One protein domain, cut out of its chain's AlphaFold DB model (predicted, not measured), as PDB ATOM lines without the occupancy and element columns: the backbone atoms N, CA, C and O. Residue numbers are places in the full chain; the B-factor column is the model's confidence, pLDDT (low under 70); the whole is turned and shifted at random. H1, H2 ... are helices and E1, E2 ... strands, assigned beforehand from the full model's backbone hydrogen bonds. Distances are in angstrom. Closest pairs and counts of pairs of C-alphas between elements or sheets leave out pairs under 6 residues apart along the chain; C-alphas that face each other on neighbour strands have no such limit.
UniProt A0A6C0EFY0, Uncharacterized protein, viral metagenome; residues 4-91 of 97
ATOM      1  N   ILE A   4       8.925  17.913  51.079       91.56
ATOM      2  CA  ILE A   4      10.230  18.075  50.428       91.56
ATOM      3  C   ILE A   4      10.136  17.774  48.936       91.56
ATOM      4  O   ILE A   4      10.596  18.572  48.127       91.56
ATOM      5  N   GLU A   5       9.459  16.689  48.566       91.88
ATOM      6  CA  GLU A   5       9.200  16.324  47.172       91.88
ATOM      7  C   GLU A   5       8.446  17.433  46.426       91.88
ATOM      8  O   GLU A   5       8.838  17.851  45.338       91.88
ATOM      9  N   SER A   6       7.402  17.978  47.059       91.62
ATOM     10  CA  SER A   6       6.628  19.091  46.502       91.62
ATOM     11  C   SER A   6       7.501  20.331  46.300       91.62
ATOM     12  O   SER A   6       7.424  20.986  45.261       91.62
ATOM     13  N   LEU A   7       8.374  20.638  47.263       91.62
ATOM     14  CA  LEU A   7       9.299  21.763  47.168       91.62
ATOM     15  C   LEU A   7      10.330  21.561  46.050       91.62
ATOM     16  O   LEU A   7      10.568  22.490  45.280       91.62
ATOM     17  N   MET A   8      10.890  20.357  45.908       92.50
ATOM     18  CA  MET A   8      11.807  20.015  44.814       92.50
ATOM     19  C   MET A   8      11.142  20.175  43.445       92.50
ATOM     20  O   MET A   8      11.732  20.797  42.560       92.50
ATOM     21  N   ARG A   9       9.901  19.693  43.287       92.31
ATOM     22  CA  ARG A   9       9.110  19.842  42.054       92.31
ATOM     23  C   ARG A   9       8.839  21.307  41.714       92.31
ATOM     24  O   ARG A   9       9.075  21.736  40.583       92.31
ATOM     25  N   VAL A  10       8.357  22.087  42.684       91.69
ATOM     26  CA  VAL A  10       8.070  23.518  42.481       91.69
ATOM     27  C   VAL A  10       9.345  24.260  42.084       91.69
ATOM     28  O   VAL A  10       9.336  25.052  41.142       91.69
ATOM     29  N   ARG A  11      10.470  23.964  42.744       90.69
ATOM     30  CA  ARG A  11      11.770  24.567  42.427       90.69
ATOM     31  C   ARG A  11      12.288  24.144  41.056       90.69
ATOM     32  O   ARG A  11      12.807  24.993  40.346       90.69
ATOM     33  N   ALA A  12      12.089  22.897  40.639       89.88
ATOM     34  CA  ALA A  12      12.428  22.450  39.285       89.88
ATOM     35  C   ALA A  12      11.630  23.187  38.198       89.88
ATOM     36  O   ALA A  12      12.147  23.445  37.115       89.88
ATOM     37  N   SER A  13      10.391  23.569  38.513       88.31
ATOM     38  CA  SER A  13       9.511  24.340  37.623       88.31
ATOM     39  C   SER A  13       9.787  25.849  37.653       88.31
ATOM     40  O   SER A  13       9.258  26.596  36.833       88.31
ATOM     41  N   THR A  14      10.588  26.322  38.610       88.94
ATOM     42  CA  THR A  14      10.918  27.740  38.771       88.94
ATOM     43  C   THR A  14      12.224  28.044  38.049       88.94
ATOM     44  O   THR A  14      13.212  27.322  38.200       88.94
ATOM     45  N   ARG A  15      12.263  29.150  37.299       79.81
ATOM     46  CA  ARG A  15      13.514  29.662  36.726       79.81
ATOM     47  C   ARG A  15      14.530  29.874  37.856       79.81
ATOM     48  O   ARG A  15      14.217  30.537  38.837       79.81
ATOM     49  N   ASP A  16      15.709  29.269  37.725       82.69
ATOM     50  CA  ASP A  16      16.791  29.306  38.720       82.69
ATOM     51  C   ASP A  16      16.455  28.664  40.086       82.69
ATOM     52  O   ASP A  16      17.148  28.891  41.074       82.69
ATOM     53  N   GLY A  17      15.420  27.815  40.169       86.94
ATOM     54  CA  GLY A  17      15.116  27.076  41.402       86.94
ATOM     55  C   GLY A  17      16.107  25.947  41.715       86.94
ATOM     56  O   GLY A  17      16.220  25.549  42.874       86.94
ATOM     57  N   TRP A  18      16.847  25.482  40.703       93.75
ATOM     58  CA  TRP A  18      18.033  24.634  40.833       93.75
ATOM     59  C   TRP A  18      19.214  25.283  40.114       93.75
ATOM     60  O   TRP A  18      19.210  25.433  38.883       93.75
ATOM     61  N   THR A  19      20.252  25.620  40.869       94.44
ATOM     62  CA  THR A  19      21.450  26.276  40.344       94.44
ATOM     63  C   THR A  19      22.284  25.273  39.562       94.44
ATOM     64  O   THR A  19      22.656  24.229  40.093       94.44
ATOM     65  N   LYS A  20      22.600  25.582  38.299       93.88
ATOM     66  CA  LYS A  20      23.560  24.806  37.506       93.88
ATOM     67  C   LYS A  20      24.970  25.310  37.765       93.88
ATOM     68  O   LYS A  20      25.230  26.500  37.605       93.88
ATOM     69  N   ILE A  21      25.881  24.403  38.083       92.94
ATOM     70  CA  ILE A  21      27.298  24.698  38.266       92.94
ATOM     71  C   ILE A  21      28.088  23.804  37.309       92.94
ATOM     72  O   ILE A  21      27.879  22.596  37.254       92.94
ATOM     73  N   MET A  22      28.971  24.411  36.512       89.69
ATOM     74  CA  MET A  22      29.727  23.700  35.470       89.69
ATOM     75  C   MET A  22      31.149  23.304  35.896       89.69
ATOM     76  O   MET A  22      31.763  22.476  35.229       89.69
ATOM     77  N   GLN A  23      31.679  23.881  36.978       86.81
ATOM     78  CA  GLN A  23      33.033  23.617  37.477       86.81
ATOM     79  C   GLN A  23      32.995  23.242  38.967       86.81
ATOM     80  O   GLN A  23      32.233  23.855  39.711       86.81
ATOM     81  N   PRO A  24      33.804  22.271  39.432       83.56
ATOM     82  CA  PRO A  24      34.784  21.487  38.666       83.56
ATOM     83  C   PRO A  24      34.165  20.399  37.766       83.56
ATOM     84  O   PRO A  24      34.847  19.856  36.906       83.56
ATOM     85  N   TYR A  25      32.875  20.105  37.926       87.06
ATOM     86  CA  TYR A  25      32.098  19.184  37.091       87.06
ATOM     87  C   TYR A  25      30.666  19.704  36.940       87.06
ATOM     88  O   TYR A  25      30.245  20.586  37.682       87.06
ATOM     89  N   ASN A  26      29.905  19.160  35.989       93.06
ATOM     90  CA  ASN A  26      28.532  19.586  35.721       93.06
ATOM     91  C   ASN A  26      27.546  19.001  36.753       93.06
ATOM     92  O   ASN A  26      27.297  17.791  36.765       93.06
ATOM     93  N   HIS A  27      26.990  19.856  37.608       94.69
ATOM     94  CA  HIS A  27      26.070  19.476  38.679       94.69
ATOM     95  C   HIS A  27      24.981  20.527  38.925       94.69
ATOM     96  O   HIS A  27      25.057  21.675  38.475       94.69
ATOM     97  N   ARG A  28      23.943  20.105  39.647       95.69
ATOM     98  CA  ARG A  28      22.795  20.915  40.051       95.69
ATOM     99  C   ARG A  28      22.717  20.976  41.553       95.69
ATOM    100  O   ARG A  28      22.894  19.962  42.219       95.69
ATOM    101  N   VAL A  29      22.410  22.157  42.062       95.19
ATOM    102  CA  VAL A  29      22.345  22.412  43.495       95.19
ATOM    103  C   VAL A  29      20.998  23.013  43.853       95.19
ATOM    104  O   VAL A  29      20.506  23.921  43.179       95.19
ATOM    105  N   ILE A  30      20.424  22.520  44.943       94.94
ATOM    106  CA  ILE A  30      19.291  23.135  45.626       94.94
ATOM    107  C   ILE A  30      19.611  23.235  47.112       94.94
ATOM    108  O   ILE A  30      20.165  22.312  47.707       94.94
ATOM    109  N   ARG A  31      19.226  24.351  47.730       93.00
ATOM    110  CA  ARG A  31      19.294  24.523  49.179       93.00
ATOM    111  C   ARG A  31      17.885  24.581  49.750       93.00
ATOM    112  O   ARG A  31      17.058  25.375  49.302       93.00
ATOM    113  N   ILE A  32      17.606  23.715  50.717       91.31
ATOM    114  CA  ILE A  32      16.302  23.578  51.366       91.31
ATOM    115  C   ILE A  32      16.514  23.796  52.856       91.31
ATOM    116  O   ILE A  32      17.406  23.191  53.429       91.31
ATOM    117  N   GLY A  33      15.723  24.643  53.502       86.94
ATOM    118  CA  GLY A  33      15.866  24.881  54.934       86.94
ATOM    119  C   GLY A  33      15.048  26.058  55.423       86.94
ATOM    120  O   GLY A  33      14.221  26.600  54.686       86.94
ATOM    121  N   ASN A  34      15.317  26.446  56.666       74.62
ATOM    122  CA  ASN A  34      14.737  27.616  57.306       74.62
ATOM    123  C   ASN A  34      15.856  28.629  57.591       74.62
ATOM    124  O   ASN A  34      16.875  28.291  58.201       74.62
ATOM    125  N   ALA A  35      15.650  29.872  57.165       64.94
ATOM    126  CA  ALA A  35      16.439  31.007  57.629       64.94
ATOM    127  C   ALA A  35      15.782  31.605  58.881       64.94
ATOM    128  O   ALA A  35      14.563  31.488  59.054       64.94
ATOM    129  N   LEU A  36      16.581  32.247  59.737       61.12
ATOM    130  CA  LEU A  36      16.072  33.079  60.827       61.12
ATOM    131  C   LEU A  36      15.062  34.092  60.258       61.12
ATOM    132  O   LEU A  36      15.328  34.737  59.241       61.12
ATOM    133  N   ASN A  37      13.891  34.205  60.886       59.41
ATOM    134  CA  ASN A  37      12.932  35.239  60.511       59.41
ATOM    135  C   ASN A  37      13.423  36.608  61.029       59.41
ATOM    136  O   ASN A  37      14.277  36.688  61.908       59.41
ATOM    137  N   CYS A  38      12.892  37.706  60.491       56.47
ATOM    138  CA  CYS A  38      13.295  39.061  60.897       56.47
ATOM    139  C   CYS A  38      12.908  39.438  62.342       56.47
ATOM    140  O   CYS A  38      13.187  40.558  62.754       56.47
ATOM    141  N   ASN A  39      12.256  38.539  63.087       64.19
ATOM    142  CA  ASN A  39      11.776  38.795  64.444       64.19
ATOM    143  C   ASN A  39      12.762  38.320  65.525       64.19
ATOM    144  O   ASN A  39      12.407  38.347  66.697       64.19
ATOM    145  N   ASP A  40      13.963  37.861  65.147       57.00
ATOM    146  CA  ASP A  40      14.947  37.239  66.050       57.00
ATOM    147  C   ASP A  40      14.405  36.026  66.838       57.00
ATOM    148  O   ASP A  40      15.046  35.534  67.771       57.00
ATOM    149  N   ASP A  41      13.254  35.480  66.427       59.75
ATOM    150  CA  ASP A  41      12.747  34.230  66.969       59.75
ATOM    151  C   ASP A  41      13.682  33.098  66.529       59.75
ATOM    152  O   ASP A  41      14.060  32.971  65.360       59.75
ATOM    153  N   THR A  42      14.079  32.272  67.496       62.22
ATOM    154  CA  THR A  42      14.990  31.133  67.323       62.22
ATOM    155  C   THR A  42      14.724  30.334  66.043       62.22
ATOM    156  O   THR A  42      13.575  30.066  65.696       62.22
ATOM    157  N   ILE A  43      15.786  29.864  65.377       68.81
ATOM    158  CA  ILE A  43      15.660  29.027  64.173       68.81
ATOM    159  C   ILE A  43      14.931  27.729  64.512       68.81
ATOM    160  O   ILE A  43      15.423  26.908  65.292       68.81
ATOM    161  N   ILE A  44      13.806  27.484  63.840       72.19
ATOM    162  CA  ILE A  44      13.155  26.175  63.855       72.19
ATOM    163  C   ILE A  44      14.021  25.205  63.045       72.19
ATOM    164  O   ILE A  44      14.057  25.249  61.812       72.19
ATOM    165  N   CYS A  45      14.730  24.330  63.753       75.12
ATOM    166  CA  CYS A  45      15.563  23.293  63.155       75.12
ATOM    167  C   CYS A  45      14.702  22.067  62.826       75.12
ATOM    168  O   CYS A  45      14.252  21.359  63.729       75.12
ATOM    169  N   ASP A  46      14.477  21.800  61.540       81.75
ATOM    170  CA  ASP A  46      13.824  20.565  61.099       81.75
ATOM    171  C   ASP A  46      14.848  19.426  61.066       81.75
ATOM    172  O   ASP A  46      15.445  19.132  60.036       81.75
ATOM    173  N   MET A  47      15.047  18.772  62.209       85.00
ATOM    174  CA  MET A  47      16.046  17.705  62.365       85.00
ATOM    175  C   MET A  47      15.821  16.494  61.439       85.00
ATOM    176  O   MET A  47      16.695  15.637  61.341       85.00
ATOM    177  N   LYS A  48      14.662  16.392  60.772       89.69
ATOM    178  CA  LYS A  48      14.353  15.328  59.804       89.69
ATOM    179  C   LYS A  48      14.588  15.753  58.358       89.69
ATOM    180  O   LYS A  48      14.407  14.939  57.459       89.69
ATOM    181  N   LEU A  49      14.993  16.996  58.109       91.25
ATOM    182  CA  LEU A  49      15.111  17.554  56.767       91.25
ATOM    183  C   LEU A  49      16.009  16.718  55.851       91.25
ATOM    184  O   LEU A  49      15.583  16.352  54.759       91.25
ATOM    185  N   LYS A  50      17.219  16.383  56.308       93.69
ATOM    186  CA  LYS A  50      18.145  15.534  55.554       93.69
ATOM    187  C   LYS A  50      17.530  14.176  55.232       93.69
ATOM    188  O   LYS A  50      17.520  13.775  54.077       93.69
ATOM    189  N   HIS A  51      16.969  13.519  56.241       94.00
ATOM    190  CA  HIS A  51      16.328  12.220  56.073       94.00
ATOM    191  C   HIS A  51      15.185  12.279  55.051       94.00
ATOM    192  O   HIS A  51      15.124  11.459  54.145       94.00
ATOM    193  N   ASN A  52      14.340  13.308  55.116       94.31
ATOM    194  CA  ASN A  52      13.248  13.503  54.165       94.31
ATOM    195  C   ASN A  52      13.757  13.771  52.732       94.31
ATOM    196  O   ASN A  52      13.075  13.436  51.768       94.31
ATOM    197  N   ILE A  53      14.929  14.403  52.570       94.94
ATOM    198  CA  ILE A  53      15.591  14.554  51.263       94.94
ATOM    199  C   ILE A  53      16.060  13.184  50.760       94.94
ATOM    200  O   ILE A  53      15.775  12.834  49.618       94.94
ATOM    201  N   GLU A  54      16.733  12.404  51.607       95.56
ATOM    202  CA  GLU A  54      17.207  11.053  51.280       95.56
ATOM    203  C   GLU A  54      16.050  10.116  50.909       95.56
ATOM    204  O   GLU A  54      16.144   9.392  49.923       95.56
ATOM    205  N   GLU A  55      14.925  10.169  51.627       95.38
ATOM    206  CA  GLU A  55      13.717   9.402  51.299       95.38
ATOM    207  C   GLU A  55      13.197   9.717  49.893       95.38
ATOM    208  O   GLU A  55      12.856   8.799  49.148       95.38
ATOM    209  N   VAL A  56      13.176  10.994  49.499       94.81
ATOM    210  CA  VAL A  56      12.758  11.391  48.145       94.81
ATOM    211  C   VAL A  56      13.745  10.866  47.103       94.81
ATOM    212  O   VAL A  56      13.322  10.300  46.099       94.81
ATOM    213  N   LEU A  57      15.052  10.998  47.331       95.38
ATOM    214  CA  LEU A  57      16.066  10.480  46.405       95.38
ATOM    215  C   LEU A  57      15.968   8.958  46.240       95.38
ATOM    216  O   LEU A  57      16.008   8.463  45.112       95.38
ATOM    217  N   ASN A  58      15.746   8.237  47.339       94.12
ATOM    218  CA  ASN A  58      15.531   6.792  47.339       94.12
ATOM    219  C   ASN A  58      14.245   6.403  46.600       94.12
ATOM    220  O   ASN A  58      14.264   5.467  45.804       94.12
ATOM    221  N   GLN A  59      13.147   7.139  46.803       93.81
ATOM    222  CA  GLN A  59      11.878   6.921  46.096       93.81
ATOM    223  C   GLN A  59      12.049   7.007  44.572       93.81
ATOM    224  O   GLN A  59      11.369   6.298  43.832       93.81
ATOM    225  N   TYR A  60      12.957   7.864  44.102       94.00
ATOM    226  CA  TYR A  60      13.252   8.045  42.680       94.00
ATOM    227  C   TYR A  60      14.479   7.256  42.194       94.00
ATOM    228  O   TYR A  60      14.873   7.425  41.034       94.00
ATOM    229  N   GLU A  61      15.017   6.358  43.026       93.44
ATOM    230  CA  GLU A  61      16.141   5.464  42.718       93.44
ATOM    231  C   GLU A  61      17.410   6.223  42.289       93.44
ATOM    232  O   GLU A  61      18.105   5.838  41.347       93.44
ATOM    233  N   ILE A  62      17.702   7.346  42.948       95.62
ATOM    234  CA  ILE A  62      18.940   8.096  42.720       95.62
ATOM    235  C   ILE A  62      20.084   7.421  43.484       95.62
ATOM    236  O   ILE A  62      19.994   7.228  44.694       95.62
ATOM    237  N   ASN A  63      21.174   7.081  42.792       94.06
ATOM    238  CA  ASN A  63      22.311   6.400  43.415       94.06
ATOM    239  C   ASN A  63      23.057   7.315  44.391       94.06
ATOM    240  O   ASN A  63      23.273   8.492  44.104       94.06
ATOM    241  N   ASN A  64      23.570   6.738  45.479       91.50
ATOM    242  CA  ASN A  64      24.357   7.458  46.487       91.50
ATOM    243  C   ASN A  64      25.607   8.151  45.914       91.50
ATOM    244  O   ASN A  64      26.002   9.199  46.411       91.50
ATOM    245  N   ASP A  65      26.204   7.613  44.847       93.75
ATOM    246  CA  ASP A  65      27.376   8.213  44.192       93.75
ATOM    247  C   ASP A  65      27.029   9.415  43.299       93.75
ATOM    248  O   ASP A  65      27.924  10.101  42.793       93.75
ATOM    249  N   ASP A  66      25.743   9.649  43.038       95.19
ATOM    250  CA  ASP A  66      25.257  10.711  42.160       95.19
ATOM    251  C   ASP A  66      24.825  11.969  42.912       95.19
ATOM    252  O   ASP A  66      24.498  12.977  42.271       95.19
ATOM    253  N   TYR A  67      24.861  11.933  44.247       96.31
ATOM    254  CA  TYR A  67      24.483  13.065  45.071       96.31
ATOM    255  C   TYR A  67      25.350  13.250  46.310       96.31
ATOM    256  O   TYR A  67      25.962  12.325  46.833       96.31
ATOM    257  N   THR A  68      25.358  14.477  46.818       96.56
ATOM    258  CA  THR A  68      25.862  14.793  48.153       96.56
ATOM    259  C   THR A  68      24.861  15.690  48.870       96.56
ATOM    260  O   THR A  68      24.183  16.509  48.244       96.56
ATOM    261  N   ILE A  69      24.739  15.515  50.186       96.56
ATOM    262  CA  ILE A  69      23.913  16.374  51.040       96.56
ATOM    263  C   ILE A  69      24.814  16.994  52.099       96.56
ATOM    264  O   ILE A  69      25.370  16.284  52.938       96.56
ATOM    265  N   ASN A  70      24.918  18.318  52.073       94.81
ATOM    266  CA  ASN A  70      25.657  19.095  53.057       94.81
ATOM    267  C   ASN A  70      24.671  19.769  54.011       94.81
ATOM    268  O   ASN A  70      23.875  20.615  53.604       94.81
ATOM    269  N   GLU A  71      24.724  19.407  55.289       93.31
ATOM    270  CA  GLU A  71      23.965  20.098  56.332       93.31
ATOM    271  C   GLU A  71      24.673  21.399  56.717       93.31
ATOM    272  O   GLU A  71      25.853  21.410  57.068       93.31
ATOM    273  N   ILE A  72      23.936  22.503  56.674       91.12
ATOM    274  CA  ILE A  72      24.405  23.835  57.031       91.12
ATOM    275  C   ILE A  72      23.673  24.238  58.300       91.12
ATOM    276  O   ILE A  72      22.459  24.445  58.309       91.12
ATOM    277  N   LYS A  73      24.433  24.354  59.389       88.88
ATOM    278  CA  LYS A  73      23.928  24.796  60.685       88.88
ATOM    279  C   LYS A  73      24.756  25.970  61.176       88.88
ATOM    280  O   LYS A  73      25.912  25.817  61.566       88.88
ATOM    281  N   THR A  74      24.145  27.142  61.175       86.19
ATOM    282  CA  THR A  74      24.711  28.368  61.735       86.19
ATOM    283  C   THR A  74      23.729  28.967  62.739       86.19
ATOM    284  O   THR A  74      22.607  28.490  62.893       86.19
ATOM    285  N   LYS A  75      24.120  30.050  63.418       81.00
ATOM    286  CA  LYS A  75      23.186  30.821  64.256       81.00
ATOM    287  C   LYS A  75      22.078  31.531  63.463       81.00
ATOM    288  O   LYS A  75      21.179  32.079  64.084       81.00
ATOM    289  N   TYR A  76      22.153  31.540  62.128       82.25
ATOM    290  CA  TYR A  76      21.203  32.225  61.241       82.25
ATOM    291  C   TYR A  76      20.453  31.289  60.287       82.25
ATOM    292  O   TYR A  76      19.465  31.691  59.677       82.25
ATOM    293  N   GLU A  77      20.906  30.044  60.151       85.50
ATOM    294  CA  GLU A  77      20.386  29.114  59.159       85.50
ATOM    295  C   GLU A  77      20.450  27.671  59.661       85.50
ATOM    296  O   GLU A  77      21.466  27.235  60.210       85.50
ATOM    297  N   TYR A  78      19.375  26.926  59.407       88.81
ATOM    298  CA  TYR A  78      19.401  25.470  59.393       88.81
ATOM    299  C   TYR A  78      18.864  24.985  58.045       88.81
ATOM    300  O   TYR A  78      17.666  25.093  57.760       88.81
ATOM    301  N   SER A  79      19.758  24.484  57.198       91.81
ATOM    302  CA  SER A  79      19.433  24.044  55.846       91.81
ATOM    303  C   SER A  79      20.245  22.823  55.421       91.81
ATOM    304  O   SER A  79      21.213  22.420  56.060       91.81
ATOM    305  N   CYS A  80      19.802  22.188  54.346       94.62
ATOM    306  CA  CYS A  80      20.489  21.119  53.648       94.62
ATOM    307  C   CYS A  80      20.689  21.561  52.203       94.62
ATOM    308  O   CYS A  80      19.740  21.950  51.517       94.62
ATOM    309  N   GLU A  81      21.926  21.491  51.742       95.44
ATOM    310  CA  GLU A  81      22.280  21.675  50.347       95.44
ATOM    311  C   GLU A  81      22.419  20.308  49.686       95.44
ATOM    312  O   GLU A  81      23.281  19.515  50.058       95.44
ATOM    313  N   LEU A  82      21.553  20.040  48.717       96.62
ATOM    314  CA  LEU A  82      21.607  18.855  47.880       96.62
ATOM    315  C   LEU A  82      22.323  19.210  46.580       96.62
ATOM    316  O   LEU A  82      21.866  20.076  45.829       96.62
ATOM    317  N   THR A  83      23.404  18.495  46.305       96.88
ATOM    318  CA  THR A  83      24.104  18.519  45.023       96.88
ATOM    319  C   THR A  83      23.833  17.221  44.279       96.88
ATOM    320  O   THR A  83      24.005  16.147  44.844       96.88
ATOM    321  N   LEU A  84      23.432  17.311  43.013       96.38
ATOM    322  CA  LEU A  84      23.203  16.183  42.112       96.38
ATOM    323  C   LEU A  84      24.096  16.315  40.882       96.38
ATOM    324  O   LEU A  84      24.210  17.405  40.315       96.38
ATOM    325  N   LYS A  85      24.644  15.210  40.377       95.81
ATOM    326  CA  LYS A  85      25.182  15.190  39.006       95.81
ATOM    327  C   LYS A  85      24.083  15.575  38.011       95.81
ATOM    328  O   LYS A  85      22.924  15.210  38.199       95.81
ATOM    329  N   GLU A  86      24.435  16.264  36.922       94.06
ATOM    330  CA  GLU A  86      23.437  16.703  35.927       94.06
ATOM    331  C   GLU A  86      22.622  15.522  35.355       94.06
ATOM    332  O   GLU A  86      21.426  15.668  35.115       94.06
ATOM    333  N   SER A  87      23.229  14.340  35.188       93.44
ATOM    334  CA  SER A  87      22.536  13.125  34.729       93.44
ATOM    335  C   SER A  87      21.466  12.645  35.714       93.44
ATOM    336  O   SER A  87      20.340  12.356  35.311       93.44
ATOM    337  N   ALA A  88      21.795  12.594  37.005       95.12
ATOM    338  CA  ALA A  88      20.858  12.205  38.054       95.12
ATOM    339  C   ALA A  88      19.762  13.252  38.255       95.12
ATOM    340  O   ALA A  88      18.600  12.895  38.425       95.12
ATOM    341  N   TYR A  89      20.104  14.537  38.149       94.94
ATOM    342  CA  TYR A  89      19.117  15.611  38.120       94.94
ATOM    343  C   TYR A  89      18.135  15.445  36.954       94.94
ATOM    344  O   TYR A  89      16.930  15.518  37.164       94.94
ATOM    345  N   ALA A  90      18.624  15.183  35.737       92.69
ATOM    346  CA  ALA A  90      17.759  14.983  34.574       92.69
ATOM    347  C   ALA A  90      16.794  13.800  34.771       92.69
ATOM    348  O   ALA A  90      15.612  13.921  34.452       92.69
ATOM    349  N   ASN A  91      17.278  12.696  35.354       92.88
ATOM    350  CA  ASN A  91      16.447  11.549  35.726       92.88
ATOM    351  C   ASN A  91      15.384  11.937  36.772       92.88
ATOM    352  O   ASN A  91      14.195  11.705  36.570       92.88
TER     353      ASN A  91
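What this domain is: This is residues 4 to 91 of the 97 residues of an uncharacterized protein of viral metagenome (UniProt A0A6C0EFY0). A twisted sheet of four antiparallel strands forms a wall, with H2 running over one face, H3 at one end on that same face, and H1 grazing the sheet and touching H2 about perpendicular to it, closest at Glu 5 of H1 and Val 56 of H2. The long link of residues 36 to 48 loops out at the end away from H3. The printed part has 88 residues, in the order H1, E1, E2, H2, E3, E4, H3; the sheet's order is E1, E2, E4, E3, and the class is mixed, helices and strands. The whole is compact, with a radius of gyration of the C-alphas of 13.6 A, and elongated, spanning 40 by 25 by 24 A.

Where its parts are: The sheet holds E1, residues 19 to 21; E2, residues 27 to 35, 24.2 A long; E4, residues 77 to 85, 25.0 A; and E3, residues 67 to 73, 19.5 A. H1, residues 4 to 13, begins at C-alpha 4 (10.230, 18.075, 50.428) and is 14.3 A long. H2 is residues 49 to 59, 15.4 A. H3, residues 86 to 91, ends at C-alpha 91 (16.447, 11.549, 35.726).

How they stand to each other: N 30 and O 82 of E2 and E4 are 3.0 A apart, within hydrogen-bond range. In the hairpin E3 and E4, N 70 and O 81 are at 2.9 A; in the hairpin E1 and E2, N 19 and O 29 are at 2.9 A. E2, H2, E3 form a split strand-helix-strand unit, two strands running the same way with E4 between them, its crossover right-handed. H2 is on the sheet over E4, at a height of 9.5 A over the sheet, and runs along the strands, at 15 degrees to E4 on the local plane; their closest C-alphas, of Lys 50 and Cys 80, are 6.3 A apart. H3, on the same face, has a height of 7.6 A over the sheet and lies, only just, over none of the strands, with 2 C-alphas falling on E2 and 2 on E4. H1 only grazes the sheet, with residues 4 to 12. H1 and H2 touch, about perpendicular at 73 degrees, the closest C-alphas being those of Glu 5 and Val 56, 6.2 A. H1 and H3 are apart, as are H2 and H3. In H1, H2 and H3 every O i to N i+4 pair is within hydrogen-bond range.

The domain as a whole: The C-alphas of Asn 39 and Ser 87, the two farthest apart, are 40.7 A apart. The printed part has no cut. E2 to H2 is a long link of 13 residues. The model's pLDDT is under 70 at residues 35 to 43; the mean of the printed part is 88.1.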